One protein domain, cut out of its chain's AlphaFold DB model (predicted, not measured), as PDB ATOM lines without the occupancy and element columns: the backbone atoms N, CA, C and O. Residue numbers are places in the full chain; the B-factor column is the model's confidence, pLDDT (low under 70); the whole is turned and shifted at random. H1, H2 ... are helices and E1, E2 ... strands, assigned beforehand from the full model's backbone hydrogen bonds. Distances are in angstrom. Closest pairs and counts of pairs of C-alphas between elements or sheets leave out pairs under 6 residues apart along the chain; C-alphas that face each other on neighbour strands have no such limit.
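What this domain is: This is residues 827 to 982 of the 1081 residues of the protein "Hypothetical protein" of Symbiodinium natans (UniProt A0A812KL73). A long, twisted sheet of five strands has H1 and H3 side by side over one face, and H5 over the other face towards the opposite end of the strands. Beyond that end, E5 runs on into E6, which pairs with E1 as a small second sheet; H4 lies past it at the tip, H5 also packs on E1, and a tail, residues 975 to 982, lies at the far end. The printed part has 156 residues, with five named helices and seven named strands in the order E1 E2 H1 H2 H3 E3 E4 E5 E6 H4 H5 E7. The large sheet is mixed, in the order E3 E4 E5 E2 E7, the small one antiparallel, and the class is mixed, helices and strands. The whole is loose, with a radius of gyration of the C-alphas of 18.6 A, and a rod that spans 68 by 30 by 24 A.

How they stand to each other: E1, residues 828 to 831, is the antiparallel neighbour of E6, residues 931 to 934, at 141 degrees, with N 829 and O 933 2.7 A apart, within hydrogen-bond range. E2, residues 839 to 847, is an inner strand between E5, residues 919 to 929, and E7, residues 970 to 974. E5 and E2 are antiparallel at 164 degrees, with N 841 and O 925 at 2.8 A; E2 and E7 are parallel at 20 degrees, with N 844 and O 971 at 2.7 A. H1, residues 850 to 858, is on the large sheet at a height of 9.1 A and touches H3, residues 871 to 883, at a shallow tilt of 6 degrees, opposite ways; their closest C-alphas are those of Ser 850 and Leu 881, 5.4 A apart. H2, residues 860 to 865, only grazes the sheet with its residues 862 to 865. H3 is on the same face as H1, at a height of 8.5 A, and runs along the strands, at 18 degrees to E4, residues 903 to 913, on the local plane. E3, residues 890 to 899, E4 and E5 form a meander, each strand the antiparallel neighbour of the one before; N 895 and O 907 are 2.8 A apart, as are N 908 and O 924. H4, residues 937 to 941, touches no helix and is not on the large sheet. H5, residues 950 to 963, is on the opposite face from H1 and H3, at a height of 9.6 A, which gives three layers, helices on both faces of a sheet. The closest C-alphas of H5 and E1 are those of Ile 953 and Val 828, 6.7 A apart. In H1, H2, H3, H4 and H5 every O i to N i+4 pair is within hydrogen-bond range.

Where its parts are: E1 begins at C-alpha 828, at (-11.800, 100.544, -44.612). E2 is 24.0 A long, H1 12.7 A and H3 18.4 A. E3 is 30.7 A long, E4 33.4 A and E5 32.1 A; C-alpha 903, where E4 begins, is at (-19.157, 93.256, -54.843). E6 and H4 are short, and H5 is 20.2 A long. E7 ends at C-alpha 974, at (-22.112, 64.967, -67.345).

The domain as a whole: The two C-alphas farthest apart are those of Val 938 and Ala 982, at 68.2 A. The printed part has no cut, and no link is long. The mean pLDDT of the printed part is 84.5; it is under 70 at residues 834 to 839, residue 938, residues 966 to 970 and residues 977 to 982.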
ATOM      1  N   GLY A 827      -8.153 102.840 -42.151       76.12
ATOM      2  CA  GLY A 827      -8.649 101.649 -42.824       76.12
ATOM      3  C   GLY A 827     -10.120 101.682 -43.195       76.12
ATOM      4  O   GLY A 827     -10.944 102.299 -42.523       76.12
ATOM      5  N   VAL A 828     -10.442 100.954 -44.258       82.56
ATOM      6  CA  VAL A 828     -11.800 100.544 -44.612       82.56
ATOM      7  C   VAL A 828     -12.055  99.132 -44.088       82.56
ATOM      8  O   VAL A 828     -11.364  98.193 -44.468       82.56
ATOM      9  N   ASP A 829     -13.070  98.981 -43.244       86.12
ATOM     10  CA  ASP A 829     -13.638  97.703 -42.829       86.12
ATOM     11  C   ASP A 829     -14.730  97.253 -43.807       86.12
ATOM     12  O   ASP A 829     -15.575  98.033 -44.252       86.12
ATOM     13  N   LEU A 830     -14.757  95.958 -44.126       87.19
ATOM     14  CA  LEU A 830     -15.784  95.366 -44.985       87.19
ATOM     15  C   LEU A 830     -16.868  94.738 -44.105       87.19
ATOM     16  O   LEU A 830     -16.720  93.637 -43.578       87.19
ATOM     17  N   VAL A 831     -17.971  95.460 -43.913       86.75
ATOM     18  CA  VAL A 831     -19.075  95.025 -43.046       86.75
ATOM     19  C   VAL A 831     -20.102  94.250 -43.867       86.75
ATOM     20  O   VAL A 831     -20.272  94.483 -45.059       86.75
ATOM     21  N   GLY A 832     -20.801  93.302 -43.243       77.69
ATOM     22  CA  GLY A 832     -21.803  92.496 -43.946       77.69
ATOM     23  C   GLY A 832     -21.207  91.379 -44.805       77.69
ATOM     24  O   GLY A 832     -21.939  90.798 -45.598       77.69
ATOM     25  N   MET A 833     -19.929  91.031 -44.594       71.06
ATOM     26  CA  MET A 833     -19.305  89.787 -45.066       71.06
ATOM     27  C   MET A 833     -19.954  88.573 -44.377       71.06
ATOM     28  O   MET A 833     -19.353  87.885 -43.555       71.06
ATOM     29  N   ASN A 834     -21.242  88.345 -44.618       57.59
ATOM     30  CA  ASN A 834     -21.960  87.256 -43.984       57.59
ATOM     31  C   ASN A 834     -21.599  85.957 -44.711       57.59
ATOM     32  O   ASN A 834     -21.862  85.816 -45.906       57.59
ATOM     33  N   ALA A 835     -21.022  84.989 -43.993       50.88
ATOM     34  CA  ALA A 835     -20.608  83.694 -44.543       50.88
ATOM     35  C   ALA A 835     -21.763  82.911 -45.210       50.88
ATOM     36  O   ALA A 835     -21.524  81.987 -45.980       50.88
ATOM     37  N   THR A 836     -23.016  83.295 -44.954       49.59
ATOM     38  CA  THR A 836     -24.221  82.745 -45.594       49.59
ATOM     39  C   THR A 836     -24.448  83.229 -47.032       49.59
ATOM     40  O   THR A 836     -25.155  82.557 -47.779       49.59
ATOM     41  N   GLN A 837     -23.849  84.353 -47.443       56.16
ATOM     42  CA  GLN A 837     -23.944  84.913 -48.803       56.16
ATOM     43  C   GLN A 837     -22.670  84.719 -49.634       56.16
ATOM     44  O   GLN A 837     -22.668  85.009 -50.829       56.16
ATOM     45  N   VAL A 838     -21.600  84.191 -49.032       62.03
ATOM     46  CA  VAL A 838     -20.368  83.858 -49.750       62.03
ATOM     47  C   VAL A 838     -20.586  82.551 -50.507       62.03
ATOM     48  O   VAL A 838     -20.529  81.453 -49.958       62.03
ATOM     49  N   ALA A 839     -20.887  82.678 -51.794       67.06
ATOM     50  CA  ALA A 839     -21.069  81.556 -52.694       67.06
ATOM     51  C   ALA A 839     -19.705  81.125 -53.235       67.06
ATOM     52  O   ALA A 839     -19.233  81.672 -54.231       67.06
ATOM     53  N   GLN A 840     -19.073  80.144 -52.589       81.12
ATOM     54  CA  GLN A 840     -17.974  79.419 -53.212       81.12
ATOM     55  C   GLN A 840     -18.518  78.163 -53.895       81.12
ATOM     56  O   GLN A 840     -18.868  77.188 -53.236       81.12
ATOM     57  N   VAL A 841     -18.575  78.180 -55.223       84.38
ATOM     58  CA  VAL A 841     -18.992  77.031 -56.031       84.38
ATOM     59  C   VAL A 841     -17.755  76.418 -56.664       84.38
ATOM     60  O   VAL A 841     -16.986  77.107 -57.333       84.38
ATOM     61  N   VAL A 842     -17.554  75.120 -56.452       88.94
ATOM     62  CA  VAL A 842     -16.524  74.345 -57.148       88.94
ATOM     63  C   VAL A 842     -17.223  73.213 -57.873       88.94
ATOM     64  O   VAL A 842     -17.967  72.450 -57.263       88.94
ATOM     65  N   GLY A 843     -16.998  73.084 -59.170       91.44
ATOM     66  CA  GLY A 843     -17.664  72.051 -59.943       91.44
ATOM     67  C   GLY A 843     -16.853  71.575 -61.126       91.44
ATOM     68  O   GLY A 843     -15.856  72.176 -61.525       91.44
ATOM     69  N   ARG A 844     -17.311  70.462 -61.679       93.69
ATOM     70  CA  ARG A 844     -16.770  69.806 -62.851       93.69
ATOM     71  C   ARG A 844     -17.909  69.453 -63.791       93.69
ATOM     72  O   ARG A 844     -18.820  68.702 -63.444       93.69
ATOM     73  N   VAL A 845     -17.828  69.958 -65.013       95.25
ATOM     74  CA  VAL A 845     -18.781  69.648 -66.079       95.25
ATOM     75  C   VAL A 845     -18.074  68.898 -67.187       95.25
ATOM     76  O   VAL A 845     -17.014  69.315 -67.648       95.25
ATOM     77  N   LEU A 846     -18.658  67.784 -67.617       95.44
ATOM     78  CA  LEU A 846     -18.199  67.046 -68.784       95.44
ATOM     79  C   LEU A 846     -19.169  67.276 -69.943       95.44
ATOM     80  O   LEU A 846     -20.368  67.046 -69.797       95.44
ATOM     81  N   GLY A 847     -18.646  67.702 -71.089       93.38
ATOM     82  CA  GLY A 847     -19.404  67.885 -72.327       93.38
ATOM     83  C   GLY A 847     -18.715  67.216 -73.511       93.38
ATOM     84  O   GLY A 847     -17.505  66.996 -73.498       93.38
ATOM     85  N   GLU A 848     -19.474  66.878 -74.553       91.56
ATOM     86  CA  GLU A 848     -18.907  66.284 -75.773       91.56
ATOM     87  C   GLU A 848     -17.991  67.260 -76.523       91.56
ATOM     88  O   GLU A 848     -16.994  66.850 -77.116       91.56
ATOM     89  N   THR A 849     -18.303  68.556 -76.458       93.12
ATOM     90  CA  THR A 849     -17.494  69.639 -77.024       93.12
ATOM     91  C   THR A 849     -17.454  70.841 -76.085       93.12
ATOM     92  O   THR A 849     -18.302  70.978 -75.197       93.12
ATOM     93  N   SER A 850     -16.499  71.749 -76.301       92.38
ATOM     94  CA  SER A 850     -16.446  73.027 -75.586       92.38
ATOM     95  C   SER A 850     -17.690  73.883 -75.855       92.38
ATOM     96  O   SER A 850     -18.160  74.548 -74.936       92.38
ATOM     97  N   GLU A 851     -18.305  73.786 -77.045       93.81
ATOM     98  CA  GLU A 851     -19.570  74.477 -77.344       93.81
ATOM     99  C   GLU A 851     -20.742  73.948 -76.503       93.81
ATOM    100  O   GLU A 851     -21.630  74.708 -76.124       93.81
ATOM    101  N   THR A 852     -20.746  72.652 -76.172       93.62
ATOM    102  CA  THR A 852     -21.793  72.055 -75.322       93.62
ATOM    103  C   THR A 852     -21.731  72.618 -73.901       93.62
ATOM    104  O   THR A 852     -22.761  72.933 -73.305       93.62
ATOM    105  N   ILE A 853     -20.517  72.792 -73.372       95.56
ATOM    106  CA  ILE A 853     -20.299  73.406 -72.058       95.56
ATOM    107  C   ILE A 853     -20.588  74.909 -72.114       95.56
ATOM    108  O   ILE A 853     -21.193  75.438 -71.188       95.56
ATOM    109  N   GLU A 854     -20.240  75.589 -73.212       95.50
ATOM    110  CA  GLU A 854     -20.596  76.996 -73.439       95.50
ATOM    111  C   GLU A 854     -22.121  77.192 -73.389       95.50
ATOM    112  O   GLU A 854     -22.607  78.041 -72.646       95.50
ATOM    113  N   LEU A 855     -22.900  76.369 -74.096       94.75
ATOM    114  CA  LEU A 855     -24.367  76.415 -74.039       94.75
ATOM    115  C   LEU A 855     -24.903  76.170 -72.624       94.75
ATOM    116  O   LEU A 855     -25.849  76.838 -72.204       94.75
ATOM    117  N   TRP A 856     -24.291  75.248 -71.876       95.31
ATOM    118  CA  TRP A 856     -24.646  75.011 -70.479       95.31
ATOM    119  C   TRP A 856     -24.353  76.229 -69.595       95.31
ATOM    120  O   TRP A 856     -25.246  76.621 -68.845       95.31
ATOM    121  N   LEU A 857     -23.188  76.879 -69.728       95.25
ATOM    122  CA  LEU A 857     -22.825  78.085 -68.964       95.25
ATOM    123  C   LEU A 857     -23.886  79.191 -69.084       95.25
ATOM    124  O   LEU A 857     -24.185  79.874 -68.106       95.25
ATOM    125  N   PHE A 858     -24.479  79.353 -70.271       94.88
ATOM    126  CA  PHE A 858     -25.515  80.361 -70.526       94.88
ATOM    127  C   PHE A 858     -26.954  79.862 -70.305       94.88
ATOM    128  O   PHE A 858     -27.885  80.665 -70.375       94.88
ATOM    129  N   SER A 859     -27.154  78.572 -70.022       94.19
ATOM    130  CA  SER A 859     -28.472  77.995 -69.734       94.19
ATOM    131  C   SER A 859     -28.986  78.387 -68.344       94.19
ATOM    132  O   SER A 859     -28.204  78.706 -67.446       94.19
ATOM    133  N   ALA A 860     -30.304  78.305 -68.129       92.00
ATOM    134  CA  ALA A 860     -30.903  78.525 -66.808       92.00
ATOM    135  C   ALA A 860     -30.310  77.582 -65.743       92.00
ATOM    136  O   ALA A 860     -30.004  78.024 -64.641       92.00
ATOM    137  N   GLN A 861     -30.055  76.320 -66.111       91.12
ATOM    138  CA  GLN A 861     -29.446  75.323 -65.229       91.12
ATOM    139  C   GLN A 861     -28.001  75.689 -64.858       91.12
ATOM    140  O   GLN A 861     -27.628  75.604 -63.692       91.12
ATOM    141  N   GLY A 862     -27.179  76.105 -65.826       91.06
ATOM    142  CA  GLY A 862     -25.801  76.522 -65.553       91.06
ATOM    143  C   GLY A 862     -25.741  77.768 -64.678       91.06
ATOM    144  O   GLY A 862     -24.981  77.799 -63.713       91.06
ATOM    145  N   ARG A 863     -26.602  78.759 -64.940       91.56
ATOM    146  CA  ARG A 863     -26.705  79.966 -64.106       91.56
ATOM    147  C   ARG A 863     -27.155  79.659 -62.683       91.56
ATOM    148  O   ARG A 863     -26.590  80.216 -61.751       91.56
ATOM    149  N   GLU A 864     -28.115  78.755 -62.504       87.19
ATOM    150  CA  GLU A 864     -28.565  78.325 -61.177       87.19
ATOM    151  C   GLU A 864     -27.428  77.647 -60.392       87.19
ATOM    152  O   GLU A 864     -27.165  78.003 -59.244       87.19
ATOM    153  N   VAL A 865     -26.686  76.735 -61.033       86.31
ATOM    154  CA  VAL A 865     -25.544  76.024 -60.426       86.31
ATOM    155  C   VAL A 865     -24.419  76.979 -60.042       86.31
ATOM    156  O   VAL A 865     -23.845  76.870 -58.960       86.31
ATOM    157  N   LEU A 866     -24.114  77.930 -60.922       88.38
ATOM    158  CA  LEU A 866     -23.073  78.935 -60.723       88.38
ATOM    159  C   LEU A 866     -23.521  80.081 -59.801       88.38
ATOM    160  O   LEU A 866     -22.732  80.992 -59.554       88.38
ATOM    161  N   ARG A 867     -24.758  80.014 -59.279       87.38
ATOM    162  CA  ARG A 867     -25.397  81.014 -58.412       87.38
ATOM    163  C   ARG A 867     -25.394  82.420 -59.014       87.38
ATOM    164  O   ARG A 867     -24.996  83.380 -58.364       87.38
ATOM    165  N   ASP A 868     -25.859  82.500 -60.258       87.06
ATOM    166  CA  ASP A 868     -25.973  83.720 -61.062       87.06
ATOM    167  C   ASP A 868     -24.637  84.494 -61.153       87.06
ATOM    168  O   ASP A 868     -24.454  85.546 -60.529       87.06
ATOM    169  N   PRO A 869     -23.647  83.934 -61.880       89.06
ATOM    170  CA  PRO A 869     -22.320  84.527 -62.004       89.06
ATOM    171  C   PRO A 869     -22.390  85.865 -62.749       89.06
ATOM    172  O   PRO A 869     -23.277  86.087 -63.577       89.06
ATOM    173  N   SER A 870     -21.417  86.742 -62.495       89.06
ATOM    174  CA  SER A 870     -21.294  88.000 -63.237       89.06
ATOM    175  C   SER A 870     -21.153  87.736 -64.742       89.06
ATOM    176  O   SER A 870     -20.619  86.707 -65.178       89.06
ATOM    177  N   HIS A 871     -21.639  88.669 -65.561       91.75
ATOM    178  CA  HIS A 871     -21.553  88.539 -67.016       91.75
ATOM    179  C   HIS A 871     -20.088  88.432 -67.474       91.75
ATOM    180  O   HIS A 871     -19.766  87.661 -68.376       91.75
ATOM    181  N   GLU A 872     -19.184  89.141 -66.802       91.38
ATOM    182  CA  GLU A 872     -17.742  89.121 -67.030       91.38
ATOM    183  C   GLU A 872     -17.136  87.737 -66.755       91.38
ATOM    184  O   GLU A 872     -16.329  87.261 -67.554       91.38
ATOM    185  N   ALA A 873     -17.559  87.049 -65.685       90.94
ATOM    186  CA  ALA A 873     -17.120  85.683 -65.395       90.94
ATOM    187  C   ALA A 873     -17.574  84.691 -66.483       90.94
ATOM    188  O   ALA A 873     -16.798  83.829 -66.904       90.94
ATOM    189  N   LEU A 874     -18.799  84.845 -67.001       94.19
ATOM    190  CA  LEU A 874     -19.304  84.030 -68.115       94.19
ATOM    191  C   LEU A 874     -18.526  84.279 -69.414       94.19
ATOM    192  O   LEU A 874     -18.179  83.327 -70.116       94.19
ATOM    193  N   VAL A 875     -18.225  85.541 -69.735       93.19
ATOM    194  CA  VAL A 875     -17.405  85.908 -70.904       93.19
ATOM    195  C   VAL A 875     -15.986  85.352 -70.769       93.19
ATOM    196  O   VAL A 875     -15.450  84.806 -71.736       93.19
ATOM    197  N   PHE A 876     -15.403  85.420 -69.573       94.44
ATOM    198  CA  PHE A 876     -14.095  84.850 -69.266       94.44
ATOM    199  C   PHE A 876     -14.059  83.328 -69.481       94.44
ATOM    200  O   PHE A 876     -13.220  82.827 -70.233       94.44
ATOM    201  N   TRP A 877     -14.998  82.576 -68.897       96.06
ATOM    202  CA  TRP A 877     -15.049  81.121 -69.081       96.06
ATOM    203  C   TRP A 877     -15.357  80.712 -70.522       96.06
ATOM    204  O   TRP A 877     -14.799  79.728 -71.009       96.06
ATOM    205  N   ARG A 878     -16.178  81.488 -71.238       96.12
ATOM    206  CA  ARG A 878     -16.394  81.314 -72.678       96.12
ATOM    207  C   ARG A 878     -15.086  81.452 -73.459       96.12
ATOM    208  O   ARG A 878     -14.773  80.584 -74.271       96.12
ATOM    209  N   GLY A 879     -14.303  82.499 -73.192       91.94
ATOM    210  CA  GLY A 879     -12.990  82.697 -73.813       91.94
ATOM    211  C   GLY A 879     -12.039  81.530 -73.538       91.94
ATOM    212  O   GLY A 879     -11.346  81.060 -74.444       91.94
ATOM    213  N   LEU A 880     -12.066  80.992 -72.316       93.94
ATOM    214  CA  LEU A 880     -11.268  79.833 -71.924       93.94
ATOM    215  C   LEU A 880     -11.662  78.556 -72.686       93.94
ATOM    216  O   LEU A 880     -10.798  77.868 -73.229       93.94
ATOM    217  N   LEU A 881     -12.965  78.270 -72.781       95.44
ATOM    218  CA  LEU A 881     -13.511  77.134 -73.534       95.44
ATOM    219  C   LEU A 881     -13.188  77.222 -75.031       95.44
ATOM    220  O   LEU A 881     -12.856  76.214 -75.653       95.44
ATOM    221  N   GLN A 882     -13.232  78.425 -75.604       93.81
ATOM    222  CA  GLN A 882     -12.893  78.670 -77.011       93.81
ATOM    223  C   GLN A 882     -11.386  78.595 -77.288       93.81
ATOM    224  O   GLN A 882     -10.974  78.343 -78.420       93.81
ATOM    225  N   SER A 883     -10.562  78.783 -76.258       92.94
ATOM    226  CA  SER A 883      -9.103  78.667 -76.352       92.94
ATOM    227  C   SER A 883      -8.624  77.212 -76.314       92.94
ATOM    228  O   SER A 883      -7.493  76.925 -76.718       92.94
ATOM    229  N   GLN A 884      -9.471  76.278 -75.864       92.62
ATOM    230  CA  GLN A 884      -9.152  74.855 -75.861       92.62
ATOM    231  C   GLN A 884      -9.086  74.319 -77.296       92.62
ATOM    232  O   GLN A 884     -10.061  74.316 -78.047       92.62
ATOM    233  N   THR A 885      -7.919  73.806 -77.676       89.00
ATOM    234  CA  THR A 885      -7.691  73.186 -78.988       89.00
ATOM    235  C   THR A 885      -6.859  71.917 -78.827       89.00
ATOM    236  O   THR A 885      -6.304  71.657 -77.766       89.00
ATOM    237  N   PHE A 886      -6.695  71.120 -79.885       78.56
ATOM    238  CA  PHE A 886      -5.784  69.965 -79.842       78.56
ATOM    239  C   PHE A 886      -4.320  70.346 -79.561       78.56
ATOM    240  O   PHE A 886      -3.559  69.517 -79.073       78.56
ATOM    241  N   LEU A 887      -3.925  71.585 -79.875       79.19
ATOM    242  CA  LEU A 887      -2.575  72.100 -79.621       79.19
ATOM    243  C   LEU A 887      -2.414  72.617 -78.185       79.19
ATOM    244  O   LEU A 887      -1.301  72.639 -77.667       79.19
ATOM    245  N   LEU A 888      -3.524  72.984 -77.543       83.88
ATOM    246  CA  LEU A 888      -3.612  73.386 -76.142       83.88
ATOM    247  C   LEU A 888      -4.635  72.480 -75.436       83.88
ATOM    248  O   LEU A 888      -5.753  72.914 -75.151       83.88
ATOM    249  N   PRO A 889      -4.287  71.195 -75.203       85.81
ATOM    250  CA  PRO A 889      -5.226  70.196 -74.691       85.81
ATOM    251  C   PRO A 889      -5.659  70.462 -73.246       85.81
ATOM    252  O   PRO A 889      -6.636  69.868 -72.792       85.81
ATOM    253  N   VAL A 890      -4.933  71.333 -72.540       90.94
ATOM    254  CA  VAL A 890      -5.265  71.840 -71.211       90.94
ATOM    255  C   VAL A 890      -5.093  73.356 -71.229       90.94
ATOM    256  O   VAL A 890      -4.015  73.844 -71.569       90.94
ATOM    257  N   VAL A 891      -6.139  74.091 -70.862       91.31
ATOM    258  CA  VAL A 891      -6.123  75.552 -70.727       91.31
ATOM    259  C   VAL A 891      -6.619  75.901 -69.333       91.31
ATOM    260  O   VAL A 891      -7.699  75.474 -68.941       91.31
ATOM    261  N   ALA A 892      -5.831  76.661 -68.580       92.31
ATOM    262  CA  ALA A 892      -6.175  77.098 -67.233       92.31
ATOM    263  C   ALA A 892      -6.006  78.612 -67.126       92.31
ATOM    264  O   ALA A 892      -5.022  79.154 -67.631       92.31
ATOM    265  N   ALA A 893      -6.950  79.280 -66.469       92.50
ATOM    266  CA  ALA A 893      -6.855  80.703 -66.175       92.50
ATOM    267  C   ALA A 893      -7.623  81.057 -64.898       92.50
ATOM    268  O   ALA A 893      -8.542  80.346 -64.483       92.50
ATOM    269  N   GLU A 894      -7.266  82.199 -64.319       92.88
ATOM    270  CA  GLU A 894      -7.912  82.810 -63.162       92.88
ATOM    271  C   GLU A 894      -8.095  84.308 -63.430       92.88
ATOM    272  O   GLU A 894      -7.249  84.935 -64.070       92.88
ATOM    273  N   THR A 895      -9.215  84.861 -62.974       92.69
ATOM    274  CA  THR A 895      -9.523  86.287 -63.023       92.69
ATOM    275  C   THR A 895     -10.295  86.694 -61.771       92.69
ATOM    276  O   THR A 895     -10.978  85.878 -61.150       92.69
ATOM    277  N   GLU A 896     -10.210  87.964 -61.403       93.25
ATOM    278  CA  GLU A 896     -10.947  88.549 -60.288       93.25
ATOM    279  C   GLU A 896     -11.367  89.972 -60.648       93.25
ATOM    280  O   GLU A 896     -10.678  90.656 -61.409       93.25
ATOM    281  N   ALA A 897     -12.480  90.423 -60.085       90.81
ATOM    282  CA  ALA A 897     -12.881  91.815 -60.168       90.81
ATOM    283  C   ALA A 897     -13.485  92.285 -58.845       90.81
ATOM    284  O   ALA A 897     -14.121  91.528 -58.108       90.81
ATOM    285  N   LEU A 898     -13.280  93.571 -58.576       91.50
ATOM    286  CA  LEU A 898     -13.797  94.272 -57.413       91.50
ATOM    287  C   LEU A 898     -14.589  95.490 -57.874       91.50
ATOM    288  O   LEU A 898     -14.054  96.358 -58.565       91.50
ATOM    289  N   VAL A 899     -15.836  95.571 -57.430       90.88
ATOM    290  CA  VAL A 899     -16.630  96.793 -57.406       90.88
ATOM    291  C   VAL A 899     -16.531  97.342 -55.987       90.88
ATOM    292  O   VAL A 899     -17.052  96.735 -55.049       90.88
ATOM    293  N   ALA A 900     -15.832  98.470 -55.825       86.00
ATOM    294  CA  ALA A 900     -15.509  99.037 -54.513       86.00
ATOM    295  C   ALA A 900     -16.747  99.252 -53.627       86.00
ATOM    296  O   ALA A 900     -16.653  99.070 -52.420       86.00
ATOM    297  N   SER A 901     -17.908  99.529 -54.232       84.94
ATOM    298  CA  SER A 901     -19.187  99.731 -53.544       84.94
ATOM    299  C   SER A 901     -19.756  98.500 -52.831       84.94
ATOM    300  O   SER A 901     -20.670  98.655 -52.018       84.94
ATOM    301  N   GLY A 902     -19.229  97.290 -53.077       88.25
ATOM    302  CA  GLY A 902     -19.634  96.120 -52.294       88.25
ATOM    303  C   GLY A 902     -19.716  94.762 -52.984       88.25
ATOM    304  O   GLY A 902     -20.366  93.871 -52.438       88.25
ATOM    305  N   ASP A 903     -19.134  94.565 -54.169       89.00
ATOM    306  CA  ASP A 903     -19.157  93.256 -54.843       89.00
ATOM    307  C   ASP A 903     -17.744  92.837 -55.233       89.00
ATOM    308  O   ASP A 903     -17.027  93.556 -55.927       89.00
ATOM    309  N   TYR A 904     -17.333  91.661 -54.782       92.00
ATOM    310  CA  TYR A 904     -16.066  91.047 -55.147       92.00
ATOM    311  C   TYR A 904     -16.330  89.652 -55.681       92.00
ATOM    312  O   TYR A 904     -17.032  88.855 -55.053       92.00
ATOM    313  N   TRP A 905     -15.722  89.321 -56.813       91.81
ATOM    314  CA  TRP A 905     -15.769  87.966 -57.329       91.81
ATOM    315  C   TRP A 905     -14.430  87.526 -57.906       91.81
ATOM    316  O   TRP A 905     -13.670  88.312 -58.466       91.81
ATOM    317  N   ALA A 906     -14.167  86.231 -57.775       93.06
ATOM    318  CA  ALA A 906     -13.007  85.561 -58.333       93.06
ATOM    319  C   ALA A 906     -13.464  84.288 -59.047       93.06
ATOM    320  O   ALA A 906     -14.201  83.471 -58.489       93.06
ATOM    321  N   ALA A 907     -13.021  84.123 -60.289       93.75
ATOM    322  CA  ALA A 907     -13.356  82.999 -61.144       93.75
ATOM    323  C   ALA A 907     -12.074  82.344 -61.657       93.75
ATOM    324  O   ALA A 907     -11.202  82.994 -62.226       93.75
ATOM    325  N   SER A 908     -11.977  81.027 -61.526       94.81
ATOM    326  CA  SER A 908     -10.902  80.239 -62.128       94.81
ATOM    327  C   SER A 908     -11.487  79.008 -62.794       94.81
ATOM    328  O   SER A 908     -12.505  78.482 -62.339       94.81
ATOM    329  N   ALA A 909     -10.875  78.559 -63.883       96.06
ATOM    330  CA  ALA A 909     -11.273  77.316 -64.518       96.06
ATOM    331  C   ALA A 909     -10.103  76.623 -65.216       96.06
ATOM    332  O   ALA A 909      -9.116  77.250 -65.608       96.06
ATOM    333  N   VAL A 910     -10.245  75.311 -65.372       95.94
ATOM    334  CA  VAL A 910      -9.365  74.431 -66.132       95.94
ATOM    335  C   VAL A 910     -10.218  73.671 -67.137       95.94
ATOM    336  O   VAL A 910     -11.138  72.940 -66.772       95.94
ATOM    337  N   VAL A 911      -9.895  73.827 -68.417       96.31
ATOM    338  CA  VAL A 911     -10.504  73.082 -69.518       96.31
ATOM    339  C   VAL A 911      -9.510  72.044 -70.006       96.31
ATOM    340  O   VAL A 911      -8.394  72.394 -70.382       96.31
ATOM    341  N   SER A 912      -9.886  70.771 -70.008       95.12
ATOM    342  CA  SER A 912      -9.025  69.677 -70.473       95.12
ATOM    343  C   SER A 912      -9.801  68.613 -71.248       95.12
ATOM    344  O   SER A 912     -11.027  68.645 -71.298       95.12
ATOM    345  N   PHE A 913      -9.103  67.674 -71.887       91.81
ATOM    346  CA  PHE A 913      -9.726  66.475 -72.455       91.81
ATOM    347  C   PHE A 913      -9.613  65.297 -71.480       91.81
ATOM    348  O   PHE A 913      -8.519  64.959 -71.027       91.81
ATOM    349  N   ALA A 914     -10.732  64.635 -71.185       88.50
ATOM    350  CA  ALA A 914     -10.736  63.346 -70.501       88.50
ATOM    351  C   ALA A 914     -10.224  62.230 -71.425       88.50
ATOM    352  O   ALA A 914     -10.299  62.322 -72.651       88.50
ATOM    353  N   SER A 915      -9.803  61.108 -70.837       81.75
ATOM    354  CA  SER A 915      -9.448  59.891 -71.584       81.75
ATOM    355  C   SER A 915     -10.609  59.323 -72.413       81.75
ATOM    356  O   SER A 915     -10.374  58.614 -73.387       81.75
ATOM    357  N   SER A 916     -11.854  59.660 -72.064       84.69
ATOM    358  CA  SER A 916     -13.065  59.333 -72.826       84.69
ATOM    359  C   SER A 916     -13.268  60.191 -74.083       84.69
ATOM    360  O   SER A 916     -14.190  59.925 -74.848       84.69
ATOM    361  N   GLY A 917     -12.442  61.221 -74.295       85.94
ATOM    362  CA  GLY A 917     -12.598  62.202 -75.372       85.94
ATOM    363  C   GLY A 917     -13.548  63.360 -75.048       85.94
ATOM    364  O   GLY A 917     -13.653  64.280 -75.853       85.94
ATOM    365  N   LEU A 918     -14.208  63.347 -73.882       92.56
ATOM    366  CA  LEU A 918     -15.048  64.457 -73.419       92.56
ATOM    367  C   LEU A 918     -14.195  65.658 -73.001       92.56
ATOM    368  O   LEU A 918     -13.107  65.496 -72.441       92.56
ATOM    369  N   VAL A 919     -14.719  66.859 -73.212       94.06
ATOM    370  CA  VAL A 919     -14.173  68.084 -72.629       94.06
ATOM    371  C   VAL A 919     -14.566  68.136 -71.157       94.06
ATOM    372  O   VAL A 919     -15.732  67.964 -70.808       94.06
ATOM    373  N   VAL A 920     -13.584  68.359 -70.296       95.44
ATOM    374  CA  VAL A 920     -13.731  68.534 -68.855       95.44
ATOM    375  C   VAL A 920     -13.540  70.008 -68.541       95.44
ATOM    376  O   VAL A 920     -12.470  70.550 -68.804       95.44
ATOM    377  N   PHE A 921     -14.554  70.632 -67.956       97.00
ATOM    378  CA  PHE A 921     -14.534  71.998 -67.454       97.00
ATOM    379  C   PHE A 921     -14.608  71.969 -65.929       97.00
ATOM    380  O   PHE A 921     -15.677  71.777 -65.352       97.00
ATOM    381  N   GLU A 922     -13.459  72.108 -65.277       95.25
ATOM    382  CA  GLU A 922     -13.361  72.277 -63.828       95.25
ATOM    383  C   GLU A 922     -13.359  73.767 -63.519       95.25
ATOM    384  O   GLU A 922     -12.550  74.506 -64.072       95.25
ATOM    385  N   PHE A 923     -14.256  74.226 -62.657       94.25
ATOM    386  CA  PHE A 923     -14.404  75.640 -62.342       94.25
ATOM    387  C   PHE A 923     -14.472  75.870 -60.838       94.25
ATOM    388  O   PHE A 923     -14.943  75.036 -60.062       94.25
ATOM    389  N   ARG A 924     -14.016  77.051 -60.436       92.38
ATOM    390  CA  ARG A 924     -14.193  77.607 -59.102       92.38
ATOM    391  C   ARG A 924     -14.656  79.044 -59.251       92.38
ATOM    392  O   ARG A 924     -13.990  79.840 -59.907       92.38
ATOM    393  N   MET A 925     -15.772  79.353 -58.614       91.00
ATOM    394  CA  MET A 925     -16.332  80.691 -58.512       91.00
ATOM    395  C   MET A 925     -16.445  81.051 -57.042       91.00
ATOM    396  O   MET A 925     -16.929  80.250 -56.246       91.00
ATOM    397  N   LEU A 926     -16.002  82.245 -56.690       90.88
ATOM    398  CA  LEU A 926     -16.245  82.861 -55.400       90.88
ATOM    399  C   LEU A 926     -16.889  84.211 -55.665       90.88
ATOM    400  O   LEU A 926     -16.343  85.006 -56.423       90.88
ATOM    401  N   ARG A 927     -18.035  84.470 -55.041       90.06
ATOM    402  CA  ARG A 927     -18.664  85.792 -55.026       90.06
ATOM    403  C   ARG A 927     -18.944  86.199 -53.592       90.06
ATOM    404  O   ARG A 927     -19.408  85.385 -52.791       90.06
ATOM    405  N   MET A 928     -18.641  87.448 -53.283       88.94
ATOM    406  CA  MET A 928     -18.782  88.034 -51.968       88.94
ATOM    407  C   MET A 928     -19.399  89.418 -52.096       88.94
ATOM    408  O   MET A 928     -18.827  90.308 -52.721       88.94
ATOM    409  N   HIS A 929     -20.528  89.595 -51.421       89.94
ATOM    410  CA  HIS A 929     -21.114  90.903 -51.194       89.94
ATOM    411  C   HIS A 929     -20.651  91.444 -49.844       89.94
ATOM    412  O   HIS A 929     -20.587  90.708 -48.857       89.94
ATOM    413  N   PHE A 930     -20.313  92.724 -49.806       91.31
ATOM    414  CA  PHE A 930     -19.918  93.437 -48.598       91.31
ATOM    415  C   PHE A 930     -20.382  94.892 -48.696       91.31
ATOM    416  O   PHE A 930     -20.872  95.344 -49.723       91.31
ATOM    417  N   SER A 931     -20.261  95.646 -47.614       91.56
ATOM    418  CA  SER A 931     -20.447  97.094 -47.621       91.56
ATOM    419  C   SER A 931     -19.197  97.728 -47.023       91.56
ATOM    420  O   SER A 931     -18.943  97.509 -45.831       91.56
ATOM    421  N   PRO A 932     -18.397  98.468 -47.811       90.38
ATOM    422  CA  PRO A 932     -17.222  99.141 -47.278       90.38
ATOM    423  C   PRO A 932     -17.670 100.218 -46.286       90.38
ATOM    424  O   PRO A 932     -18.615 100.971 -46.528       90.38
ATOM    425  N   ARG A 933     -17.008 100.285 -45.137       89.19
ATOM    426  CA  ARG A 933     -17.185 101.342 -44.142       89.19
ATOM    427  C   ARG A 933     -15.822 101.747 -43.632       89.19
ATOM    428  O   ARG A 933     -14.953 100.905 -43.479       89.19
ATOM    429  N   TRP A 934     -15.631 103.017 -43.325       87.25
ATOM    430  CA  TRP A 934     -14.421 103.421 -42.624       87.25
ATOM    431  C   TRP A 934     -14.358 102.739 -41.253       87.25
ATOM    432  O   TRP A 934     -15.335 102.780 -40.502       87.25
ATOM    433  N   ALA A 935     -13.215 102.133 -40.930       80.12
ATOM    434  CA  ALA A 935     -12.931 101.549 -39.619       80.12
ATOM    435  C   ALA A 935     -13.037 102.610 -38.510       80.12
ATOM    436  O   ALA A 935     -13.477 102.327 -37.397       80.12
ATOM    437  N   ASN A 936     -12.723 103.867 -38.851       78.94
ATOM    438  CA  ASN A 936     -13.061 105.034 -38.050       78.94
ATOM    439  C   ASN A 936     -14.311 105.743 -38.620       78.94
ATOM    440  O   ASN A 936     -14.226 106.370 -39.680       78.94
ATOM    441  N   PRO A 937     -15.460 105.727 -37.912       77.25
ATOM    442  CA  PRO A 937     -16.690 106.383 -38.360       77.25
ATOM    443  C   PRO A 937     -16.553 107.890 -38.626       77.25
ATOM    444  O   PRO A 937     -17.359 108.452 -39.367       77.25
ATOM    445  N   VAL A 938     -15.540 108.554 -38.054       69.62
ATOM    446  CA  VAL A 938     -15.284 109.994 -38.235       69.62
ATOM    447  C   VAL A 938     -15.092 110.361 -39.711       69.62
ATOM    448  O   VAL A 938     -15.614 111.385 -40.150       69.62
ATOM    449  N   TRP A 939     -14.440 109.514 -40.513       71.50
ATOM    450  CA  TRP A 939     -14.234 109.777 -41.946       71.50
ATOM    451  C   TRP A 939     -15.522 109.720 -42.762       71.50
ATOM    452  O   TRP A 939     -15.685 110.463 -43.731       71.50
ATOM    453  N   GLN A 940     -16.484 108.904 -42.324       77.62
ATOM    454  CA  GLN A 940     -17.808 108.848 -42.934       77.62
ATOM    455  C   GLN A 940     -18.608 110.131 -42.657       77.62
ATOM    456  O   GLN A 940     -19.324 110.609 -43.534       77.62
ATOM    457  N   PHE A 941     -18.442 110.734 -41.474       75.56
ATOM    458  CA  PHE A 941     -18.994 112.061 -41.173       75.56
ATOM    459  C   PHE A 941     -18.274 113.191 -41.929       75.56
ATOM    460  O   PHE A 941     -18.900 114.203 -42.235       75.56
ATOM    461  N   GLY A 942     -16.997 113.003 -42.277       74.38
ATOM    462  CA  GLY A 942     -16.203 113.919 -43.105       74.38
ATOM    463  C   GLY A 942     -16.560 113.930 -44.598       74.38
ATOM    464  O   GLY A 942     -15.998 114.726 -45.347       74.38
ATOM    465  N   GLY A 943     -17.494 113.078 -45.041       80.12
ATOM    466  CA  GLY A 943     -17.958 113.013 -46.431       80.12
ATOM    467  C   GLY A 943     -17.031 112.258 -47.390       80.12
ATOM    468  O   GLY A 943     -17.218 112.356 -48.600       80.12
ATOM    469  N   TRP A 944     -16.042 111.515 -46.883       79.94
ATOM    470  CA  TRP A 944     -15.139 110.709 -47.711       79.94
ATOM    471  C   TRP A 944     -15.756 109.354 -48.049       79.94
ATOM    472  O   TRP A 944     -16.295 108.669 -47.173       79.94
ATOM    473  N   SER A 945     -15.660 108.946 -49.316       84.31
ATOM    474  CA  SER A 945     -16.168 107.650 -49.753       84.31
ATOM    475  C   SER A 945     -15.175 106.560 -49.375       84.31
ATOM    476  O   SER A 945     -14.014 106.607 -49.765       84.31
ATOM    477  N   ALA A 946     -15.631 105.539 -48.647       82.62
ATOM    478  CA  ALA A 946     -14.803 104.361 -48.388       82.62
ATOM    479  C   ALA A 946     -14.422 103.633 -49.695       82.62
ATOM    480  O   ALA A 946     -13.444 102.897 -49.725       82.62
ATOM    481  N   GLU A 947     -15.166 103.861 -50.786       85.44
ATOM    482  CA  GLU A 947     -14.887 103.298 -52.112       85.44
ATOM    483  C   GLU A 947     -13.591 103.835 -52.741       85.44
ATOM    484  O   GLU A 947     -13.028 103.172 -53.613       85.44
ATOM    485  N   ASP A 948     -13.101 104.992 -52.283       84.00
ATOM    486  CA  ASP A 948     -11.870 105.608 -52.788       84.00
ATOM    487  C   ASP A 948     -10.616 104.793 -52.392       84.00
ATOM    488  O   ASP A 948      -9.577 104.884 -53.047       84.00
ATOM    489  N   GLU A 949     -10.721 103.907 -51.393       88.25
ATOM    490  CA  GLU A 949      -9.646 103.018 -50.919       88.25
ATOM    491  C   GLU A 949      -9.656 101.638 -51.612       88.25
ATOM    492  O   GLU A 949      -9.575 100.576 -50.979       88.25
ATOM    493  N   TYR A 950      -9.736 101.639 -52.947       87.69
ATOM    494  CA  TYR A 950      -9.841 100.431 -53.782       87.69
ATOM    495  C   TYR A 950      -8.801  99.348 -53.437       87.69
ATOM    496  O   TYR A 950      -9.142  98.176 -53.256       87.69
ATOM    497  N   ASP A 951      -7.528  99.729 -53.291       84.62
ATOM    498  CA  ASP A 951      -6.423  98.798 -53.026       84.62
ATOM    499  C   ASP A 951      -6.489  98.161 -51.634       84.62
ATOM    500  O   ASP A 951      -5.975  97.056 -51.411       84.62
ATOM    501  N   GLN A 952      -7.079  98.852 -50.659       85.62
ATOM    502  CA  GLN A 952      -7.281  98.297 -49.329       85.62
ATOM    503  C   GLN A 952      -8.460  97.328 -49.321       85.62
ATOM    504  O   GLN A 952      -8.304  96.204 -48.839       85.62
ATOM    505  N   ILE A 953      -9.584  97.719 -49.927       88.38
ATOM    506  CA  ILE A 953     -10.761  96.857 -50.084       88.38
ATOM    507  C   ILE A 953     -10.369  95.563 -50.809       88.38
ATOM    508  O   ILE A 953     -10.690  94.472 -50.340       88.38
ATOM    509  N   LEU A 954      -9.604  95.659 -51.905       88.50
ATOM    510  CA  LEU A 954      -9.153  94.498 -52.675       88.50
ATOM    511  C   LEU A 954      -8.278  93.550 -51.853       88.50
ATOM    512  O   LEU A 954      -8.412  92.331 -51.961       88.50
ATOM    513  N   ARG A 955      -7.379  94.091 -51.023       88.56
ATOM    514  CA  ARG A 955      -6.539  93.276 -50.133       88.56
ATOM    515  C   ARG A 955      -7.377  92.537 -49.096       88.56
ATOM    516  O   ARG A 955      -7.239  91.322 -48.992       88.56
ATOM    517  N   ILE A 956      -8.276  93.234 -48.401       87.50
ATOM    518  CA  ILE A 956      -9.134  92.629 -47.370       87.50
ATOM    519  C   ILE A 956     -10.051  91.568 -47.992       87.50
ATOM    520  O   ILE A 956     -10.196  90.477 -47.442       87.50
ATOM    521  N   ALA A 957     -10.614  91.844 -49.171       87.62
ATOM    522  CA  ALA A 957     -11.456  90.898 -49.892       87.62
ATOM    523  C   ALA A 957     -10.698  89.629 -50.321       87.62
ATOM    524  O   ALA A 957     -11.215  88.525 -50.138       87.62
ATOM    525  N   ARG A 958      -9.463  89.759 -50.828       89.25
ATOM    526  CA  ARG A 958      -8.600  88.615 -51.181       89.25
ATOM    527  C   ARG A 958      -8.193  87.794 -49.962       89.25
ATOM    528  O   ARG A 958      -8.260  86.564 -50.006       89.25
ATOM    529  N   ASP A 959      -7.784  88.461 -48.886       85.31
ATOM    530  CA  ASP A 959      -7.373  87.797 -47.651       85.31
ATOM    531  C   ASP A 959      -8.548  87.008 -47.072       85.31
ATOM    532  O   ASP A 959      -8.417  85.806 -46.826       85.31
ATOM    533  N   PHE A 960      -9.730  87.625 -46.983       84.62
ATOM    534  CA  PHE A 960     -10.944  86.934 -46.566       84.62
ATOM    535  C   PHE A 960     -11.269  85.757 -47.496       84.62
ATOM    536  O   PHE A 960     -11.422  84.636 -47.014       84.62
ATOM    537  N   ALA A 961     -11.270  85.956 -48.818       83.38
ATOM    538  CA  ALA A 961     -11.526  84.900 -49.802       83.38
ATOM    539  C   ALA A 961     -10.573  83.693 -49.673       83.38
ATOM    540  O   ALA A 961     -10.968  82.565 -49.969       83.38
ATOM    541  N   SER A 962      -9.339  83.901 -49.198       81.69
ATOM    542  CA  SER A 962      -8.378  82.820 -48.928       81.69
ATOM    543  C   SER A 962      -8.699  82.006 -47.665       81.69
ATOM    544  O   SER A 962      -8.318  80.836 -47.574       81.69
ATOM    545  N   THR A 963      -9.411  82.612 -46.708       79.81
ATOM    546  CA  THR A 963      -9.821  81.981 -45.443       79.81
ATOM    547  C   THR A 963     -11.154  81.252 -45.533       79.81
ATOM    548  O   THR A 963     -11.403  80.371 -44.710       79.81
ATOM    549  N   VAL A 964     -11.996  81.581 -46.521       76.19
ATOM    550  CA  VAL A 964     -13.279  80.904 -46.733       76.19
ATOM    551  C   VAL A 964     -12.994  79.426 -47.035       76.19
ATOM    552  O   VAL A 964     -12.368  79.115 -48.056       76.19
ATOM    553  N   PRO A 965     -13.389  78.488 -46.149       70.00
ATOM    554  CA  PRO A 965     -13.195  77.074 -46.412       70.00
ATOM    555  C   PRO A 965     -13.993  76.689 -47.658       70.00
ATOM    556  O   PRO A 965     -15.054  77.249 -47.914       70.00
ATOM    557  N   THR A 966     -13.522  75.681 -48.400       64.00
ATOM    558  CA  THR A 966     -14.189  75.057 -49.565       64.00
ATOM    559  C   THR A 966     -15.501  74.336 -49.189       64.00
ATOM    560  O   THR A 966     -15.834  73.278 -49.722       64.00
ATOM    561  N   ALA A 967     -16.222  74.857 -48.203       50.34
ATOM    562  CA  ALA A 967     -17.413  74.286 -47.634       50.34
ATOM    563  C   ALA A 967     -18.576  74.439 -48.619       50.34
ATOM    564  O   ALA A 967     -19.102  75.525 -48.836       50.34
ATOM    565  N   ASN A 968     -18.998  73.271 -49.104       49.25
ATOM    566  CA  ASN A 968     -20.337  72.938 -49.571       49.25
ATOM    567  C   ASN A 968     -20.683  73.441 -50.971       49.25
ATOM    568  O   ASN A 968     -21.266  74.501 -51.129       49.25
ATOM    569  N   HIS A 969     -20.322  72.628 -51.969       56.34
ATOM    570  CA  HIS A 969     -21.135  72.157 -53.105       56.34
ATOM    571  C   HIS A 969     -20.168  71.751 -54.225       56.34
ATOM    572  O   HIS A 969     -19.921  72.521 -55.146       56.34
ATOM    573  N   THR A 970     -19.578  70.554 -54.126       60.47
ATOM    574  CA  THR A 970     -18.865  69.944 -55.258       60.47
ATOM    575  C   THR A 970     -19.902  69.478 -56.270       60.47
ATOM    576  O   THR A 970     -20.688  68.577 -55.967       60.47
ATOM    577  N   TRP A 971     -19.950  70.126 -57.431       74.94
ATOM    578  CA  TRP A 971     -20.944  69.839 -58.462       74.94
ATOM    579  C   TRP A 971     -20.312  69.081 -59.627       74.94
ATOM    580  O   TRP A 971     -19.633  69.691 -60.444       74.94
ATOM    581  N   ASP A 972     -20.537  67.770 -59.714       81.75
ATOM    582  CA  ASP A 972     -20.057  66.938 -60.822       81.75
ATOM    583  C   ASP A 972     -21.234  66.565 -61.734       81.75
ATOM    584  O   ASP A 972     -22.153  65.859 -61.313       81.75
ATOM    585  N   HIS A 973     -21.220  67.013 -62.992       83.94
ATOM    586  CA  HIS A 973     -22.284  66.688 -63.945       83.94
ATOM    587  C   HIS A 973     -21.746  66.345 -65.332       83.94
ATOM    588  O   HIS A 973     -20.829  66.978 -65.855       83.94
ATOM    589  N   VAL A 974     -22.353  65.333 -65.949       86.31
ATOM    590  CA  VAL A 974     -22.112  64.967 -67.345       86.31
ATOM    591  C   VAL A 974     -23.305  65.473 -68.145       86.31
ATOM    592  O   VAL A 974     -24.428  65.029 -67.910       86.31
ATOM    593  N   LEU A 975     -23.077  66.404 -69.070       85.50
ATOM    594  CA  LEU A 975     -24.130  66.921 -69.938       85.50
ATOM    595  C   LEU A 975     -24.560  65.808 -70.893       85.50
ATOM    596  O   LEU A 975     -23.752  65.302 -71.675       85.50
ATOM    597  N   ALA A 976     -25.826  65.398 -70.805       71.94
ATOM    598  CA  ALA A 976     -26.379  64.429 -71.737       71.94
ATOM    599  C   ALA A 976     -26.330  65.014 -73.162       71.94
ATOM    600  O   ALA A 976     -26.689  66.182 -73.345       71.94
ATOM    601  N   PRO A 977     -25.909  64.236 -74.174       58.62
ATOM    602  CA  PRO A 977     -25.942  64.704 -75.550       58.62
ATOM    603  C   PRO A 977     -27.374  65.087 -75.943       58.62
ATOM    604  O   PRO A 977     -28.319  64.395 -75.543       58.62
ATOM    605  N   PRO A 978     -27.571  66.164 -76.725       53.94
ATOM    606  CA  PRO A 978     -28.900  66.554 -77.174       53.94
ATOM    607  C   PRO A 978     -29.578  65.377 -77.899       53.94
ATOM    608  O   PRO A 978     -28.927  64.688 -78.695       53.94
ATOM    609  N   PRO A 979     -30.879  65.126 -77.660       47.84
ATOM    610  CA  PRO A 979     -31.600  64.011 -78.258       47.84
ATOM    611  C   PRO A 979     -31.905  64.324 -79.727       47.84
ATOM    612  O   PRO A 979     -33.019  64.705 -80.055       47.84
ATOM    613  N   SER A 980     -30.885  64.238 -80.589       53.72
ATOM    614  CA  SER A 980     -30.910  64.156 -82.063       53.72
ATOM    615  C   SER A 980     -29.688  64.842 -82.698       53.72
ATOM    616  O   SER A 980     -29.810  65.818 -83.425       53.72
ATOM    617  N   SER A 981     -28.477  64.308 -82.519       41.28
ATOM    618  CA  SER A 981     -27.470  64.445 -83.583       41.28
ATOM    619  C   SER A 981     -26.483  63.281 -83.583       41.28
ATOM    620  O   SER A 981     -25.989  62.821 -82.559       41.28
ATOM    621  N   ALA A 982     -26.313  62.720 -84.775       47.94
ATOM    622  CA  ALA A 982     -25.614  61.480 -85.055       47.94
ATOM    623  C   ALA A 982     -24.114  61.564 -84.731       47.94
ATOM    624  O   ALA A 982     -23.527  62.630 -84.812       47.94
TER     625      ALA A 982